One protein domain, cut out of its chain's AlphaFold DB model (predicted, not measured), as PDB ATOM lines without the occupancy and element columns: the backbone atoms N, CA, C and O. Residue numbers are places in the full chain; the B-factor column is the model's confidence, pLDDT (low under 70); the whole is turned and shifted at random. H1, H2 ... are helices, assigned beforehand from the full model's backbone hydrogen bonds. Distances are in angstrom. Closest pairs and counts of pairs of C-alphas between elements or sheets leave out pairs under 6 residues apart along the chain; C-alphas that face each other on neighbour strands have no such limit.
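What this domain is: This is residues 114 to 153 of the 153 residues of an uncharacterized protein of Frankia alni (strain ACN14a) (UniProt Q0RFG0). One long helix, H2, makes the base of a flat, open bracket; the short helix H1 sits over its beginning, and residues 149 to 153 fold back from its end on the same side. The printed part has 40 residues with two named helices, H1 then H2, and no named strand; the class is all helix. The whole is loose, with a radius of gyration of the C-alphas of 12.6 A, and spans 37 by 21 by 7 A.

Where its parts are: H2, residues 127 to 146, runs 28.7 A from C-alpha 127 at (87.099, 11.104, 13.832) to C-alpha 146 at (110.618, 5.123, -1.476). H1, residues 115 to 118, begins with C-alpha 115 at (96.789, 3.836, 21.646).

How they stand to each other: H2 and H1 are close but not clearly touching; their closest C-alphas, of Arg 130 and Leu 117, are 6.4 A apart. In H2 every O i to N i+4 pair is within hydrogen-bond range; H1 is too short for such a pair. Residues 135 to 140 and 142 to 148 stand free.

The domain as a whole: The two farthest C-alphas, of Arg 121 and Gly 148, are 37.0 A apart. The printed part has no cut. The link from H1 to H2 is short. Residues 152 to 153, at the chain's end, have pLDDT under 70.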
ATOM      1  N   LEU A 114     100.104   5.111  19.411       77.62
ATOM      2  CA  LEU A 114      98.874   4.971  18.619       77.62
ATOM      3  C   LEU A 114      97.649   4.612  19.468       77.62
ATOM      4  O   LEU A 114      96.518   4.844  19.038       77.62
ATOM      5  N   ASP A 115      97.856   4.104  20.683       77.19
ATOM      6  CA  ASP A 115      96.789   3.836  21.646       77.19
ATOM      7  C   ASP A 115      95.940   5.085  21.943       77.19
ATOM      8  O   ASP A 115      94.719   4.981  22.076       77.19
ATOM      9  N   PHE A 116      96.549   6.276  21.929       79.00
ATOM     10  CA  PHE A 116      95.851   7.553  22.073       79.00
ATOM     11  C   PHE A 116      94.784   7.787  20.994       79.00
ATOM     12  O   PHE A 116      93.807   8.489  21.246       79.00
ATOM     13  N   LEU A 117      94.920   7.188  19.808       75.12
ATOM     14  CA  LEU A 117      93.939   7.338  18.732       75.12
ATOM     15  C   LEU A 117      92.667   6.525  18.979       75.12
ATOM     16  O   LEU A 117      91.613   6.880  18.455       75.12
ATOM     17  N   VAL A 118      92.752   5.438  19.747       76.25
ATOM     18  CA  VAL A 118      91.684   4.426  19.830       76.25
ATOM     19  C   VAL A 118      91.104   4.265  21.233       76.25
ATOM     20  O   VAL A 118      89.943   3.888  21.380       76.25
ATOM     21  N   MET A 119      91.866   4.587  22.278       77.00
ATOM     22  CA  MET A 119      91.449   4.391  23.663       77.00
ATOM     23  C   MET A 119      90.582   5.554  24.155       77.00
ATOM     24  O   MET A 119      91.061   6.678  24.278       77.00
ATOM     25  N   ALA A 120      89.333   5.283  24.554       72.50
ATOM     26  CA  ALA A 120      88.428   6.308  25.098       72.50
ATOM     27  C   ALA A 120      89.035   7.074  26.294       72.50
ATOM     28  O   ALA A 120      88.910   8.296  26.383       72.50
ATOM     29  N   ARG A 121      89.778   6.371  27.164       74.75
ATOM     30  CA  ARG A 121      90.493   6.959  28.315       74.75
ATOM     31  C   ARG A 121      91.572   7.978  27.932       74.75
ATOM     32  O   ARG A 121      91.940   8.803  28.757       74.75
ATOM     33  N   ALA A 122      92.063   7.939  26.694       74.31
ATOM     34  CA  ALA A 122      93.120   8.820  26.213       74.31
ATOM     35  C   ALA A 122      92.593  10.143  25.624       74.31
ATOM     36  O   ALA A 122      93.396  10.955  25.166       74.31
ATOM     37  N   LYS A 123      91.266  10.373  25.647       78.12
ATOM     38  CA  LYS A 123      90.600  11.528  25.015       78.12
ATOM     39  C   LYS A 123      91.047  11.679  23.548       78.12
ATOM     40  O   LYS A 123      91.718  12.656  23.210       78.12
ATOM     41  N   PRO A 124      90.725  10.694  22.689       81.88
ATOM     42  CA  PRO A 124      91.244  10.643  21.330       81.88
ATOM     43  C   PRO A 124      90.801  11.868  20.516       81.88
ATOM     44  O   PRO A 124      89.754  12.457  20.813       81.88
ATOM     45  N   PRO A 125      91.524  12.224  19.437       83.69
ATOM     46  CA  PRO A 125      91.088  13.271  18.520       83.69
ATOM     47  C   PRO A 125      89.715  12.948  17.928       83.69
ATOM     48  O   PRO A 125      89.272  11.796  17.934       83.69
ATOM     49  N   THR A 126      89.059  13.944  17.334       90.00
ATOM     50  CA  THR A 126      87.830  13.721  16.555       90.00
ATOM     51  C   THR A 126      88.058  12.689  15.445       90.00
ATOM     52  O   THR A 126      89.187  12.481  15.000       90.00
ATOM     53  N   ALA A 127      86.989  12.063  14.938       89.00
ATOM     54  CA  ALA A 127      87.099  11.104  13.832       89.00
ATOM     55  C   ALA A 127      87.856  11.688  12.624       89.00
ATOM     56  O   ALA A 127      88.760  11.045  12.095       89.00
ATOM     57  N   LYS A 128      87.564  12.947  12.267       91.25
ATOM     58  CA  LYS A 128      88.298  13.697  11.239       91.25
ATOM     59  C   LYS A 128      89.790  13.810  11.569       91.25
ATOM     60  O   LYS A 128      90.616  13.525  10.710       91.25
ATOM     61  N   GLY A 129      90.138  14.190  12.800       87.50
ATOM     62  CA  GLY A 129      91.534  14.303  13.235       87.50
ATOM     63  C   GLY A 129      92.291  12.974  13.169       87.50
ATOM     64  O   GLY A 129      93.429  12.939  12.712       87.50
ATOM     65  N   ARG A 130      91.639  11.868  13.544       88.38
ATOM     66  CA  ARG A 130      92.222  10.521  13.445       88.38
ATOM     67  C   ARG A 130      92.499  10.114  11.999       88.38
ATOM     68  O   ARG A 130      93.581   9.615  11.723       88.38
ATOM     69  N   ILE A 131      91.563  10.367  11.079       90.25
ATOM     70  CA  ILE A 131      91.753  10.081   9.646       90.25
ATOM     71  C   ILE A 131      92.930  10.887   9.085       90.25
ATOM     72  O   ILE A 131      93.779  10.320   8.406       90.25
ATOM     73  N   VAL A 132      93.020  12.183   9.403       90.06
ATOM     74  CA  VAL A 132      94.142  13.035   8.964       90.06
ATOM     75  C   VAL A 132      95.483  12.489   9.456       90.06
ATOM     76  O   VAL A 132      96.441  12.430   8.688       90.06
ATOM     77  N   LEU A 133      95.554  12.053  10.713       87.56
ATOM     78  CA  LEU A 133      96.781  11.502  11.278       87.56
ATOM     79  C   LEU A 133      97.163  10.159  10.634       87.56
ATOM     80  O   LEU A 133      98.327   9.963  10.298       87.56
ATOM     81  N   LEU A 134      96.194   9.271  10.390       89.44
ATOM     82  CA  LEU A 134      96.430   8.010   9.677       89.44
ATOM     83  C   LEU A 134      96.908   8.238   8.235       89.44
ATOM     84  O   LEU A 134      97.824   7.552   7.786       89.44
ATOM     85  N   LEU A 135      96.340   9.220   7.529       93.06
ATOM     86  CA  LEU A 135      96.809   9.610   6.197       93.06
ATOM     87  C   LEU A 135      98.259  10.100   6.250       93.06
ATOM     88  O   LEU A 135      99.086   9.617   5.482       93.06
ATOM     89  N   ARG A 136      98.598  10.972   7.209       92.06
ATOM     90  CA  ARG A 136      99.979  11.440   7.387       92.06
ATOM     91  C   ARG A 136     100.943  10.288   7.683       92.06
ATOM     92  O   ARG A 136     102.036  10.264   7.130       92.06
ATOM     93  N   MET A 137     100.547   9.317   8.507       91.19
ATOM     94  CA  MET A 137     101.354   8.117   8.761       91.19
ATOM     95  C   MET A 137     101.592   7.297   7.490       91.19
ATOM     96  O   MET A 137     102.719   6.873   7.244       91.19
ATOM     97  N   ALA A 138     100.563   7.098   6.665       94.25
ATOM     98  CA  ALA A 138     100.703   6.387   5.397       94.25
ATOM     99  C   ALA A 138     101.665   7.112   4.440       94.25
ATOM    100  O   ALA A 138     102.512   6.474   3.816       94.25
ATOM    101  N   GLU A 139     101.593   8.443   4.368       96.25
ATOM    102  CA  GLU A 139     102.517   9.257   3.570       96.25
ATOM    103  C   GLU A 139     103.961   9.166   4.085       96.25
ATOM    104  O   GLU A 139     104.886   9.043   3.282       96.25
ATOM    105  N   ILE A 140     104.162   9.168   5.411       94.56
ATOM    106  CA  ILE A 140     105.480   8.960   6.032       94.56
ATOM    107  C   ILE A 140     106.044   7.599   5.625       94.56
ATOM    108  O   ILE A 140     107.188   7.515   5.181       94.56
ATOM    109  N   PHE A 141     105.252   6.528   5.735       93.75
ATOM    110  CA  PHE A 141     105.709   5.192   5.355       93.75
ATOM    111  C   PHE A 141     106.012   5.085   3.864       93.75
ATOM    112  O   PHE A 141     107.024   4.492   3.498       93.75
ATOM    113  N   ASN A 142     105.193   5.699   3.009       94.25
ATOM    114  CA  ASN A 142     105.464   5.755   1.578       94.25
ATOM    115  C   ASN A 142     106.801   6.455   1.287       94.25
ATOM    116  O   ASN A 142     107.606   5.951   0.509       94.25
ATOM    117  N   PHE A 143     107.068   7.580   1.953       93.69
ATOM    118  CA  PHE A 143     108.326   8.308   1.818       93.69
ATOM    119  C   PHE A 143     109.546   7.491   2.266       93.69
ATOM    120  O   PHE A 143     110.535   7.399   1.538       93.69
ATOM    121  N   VAL A 144     109.472   6.888   3.454       92.88
ATOM    122  CA  VAL A 144     110.544   6.054   4.019       92.88
ATOM    123  C   VAL A 144     110.815   4.858   3.096       92.88
ATOM    124  O   VAL A 144     111.965   4.618   2.720       92.88
ATOM    125  N   ASN A 145     109.761   4.186   2.628       93.12
ATOM    126  CA  ASN A 145     109.859   3.061   1.701       93.12
ATOM    127  C   ASN A 145     110.452   3.460   0.339       93.12
ATOM    128  O   ASN A 145     111.310   2.757  -0.188       93.12
ATOM    129  N   ALA A 146     110.068   4.616  -0.215       92.94
ATOM    130  CA  ALA A 146     110.618   5.123  -1.476       92.94
ATOM    131  C   ALA A 146     112.134   5.396  -1.414       92.94
ATOM    132  O   ALA A 146     112.791   5.474  -2.451       92.94
ATOM    133  N   ARG A 147     112.703   5.516  -0.207       88.75
ATOM    134  CA  ARG A 147     114.149   5.645   0.029       88.75
ATOM    135  C   ARG A 147     114.837   4.331   0.400       88.75
ATOM    136  O   ARG A 147     116.008   4.351   0.767       88.75
ATOM    137  N   GLY A 148     114.129   3.205   0.321       89.31
ATOM    138  CA  GLY A 148     114.649   1.895   0.716       89.31
ATOM    139  C   GLY A 148     114.909   1.772   2.219       89.31
ATOM    140  O   GLY A 148     115.706   0.934   2.633       89.31
ATOM    141  N   LEU A 149     114.276   2.619   3.035       89.06
ATOM    142  CA  LEU A 149     114.365   2.571   4.490       89.06
ATOM    143  C   LEU A 149     113.189   1.767   5.056       89.06
ATOM    144  O   LEU A 149     112.100   1.741   4.481       89.06
ATOM    145  N   VAL A 150     113.397   1.141   6.214       84.25
ATOM    146  CA  VAL A 150     112.366   0.377   6.931       84.25
ATOM    147  C   VAL A 150     112.309   0.850   8.379       84.25
ATOM    148  O   VAL A 150     113.330   0.909   9.062       84.25
ATOM    149  N   HIS A 151     111.107   1.163   8.863       78.44
ATOM    150  CA  HIS A 151     110.862   1.380  10.286       78.44
ATOM    151  C   HIS A 151     110.614   0.018  10.949       78.44
ATOM    152  O   HIS A 151     109.506  -0.502  10.894       78.44
ATOM    153  N   ALA A 152     111.657  -0.588  11.521       64.50
ATOM    154  CA  ALA A 152     111.639  -1.975  12.011       64.50
ATOM    155  C   ALA A 152     111.198  -2.144  13.483       64.50
ATOM    156  O   ALA A 152     111.492  -3.173  14.089       64.50
ATOM    157  N   MET A 153     110.539  -1.136  14.064       55.44
ATOM    158  CA  MET A 153     109.997  -1.180  15.431       55.44
ATOM    159  C   MET A 153     108.483  -1.299  15.432       55.44
ATOM    160  O   MET A 153     107.862  -0.557  14.636       55.44
TER     161      MET A 153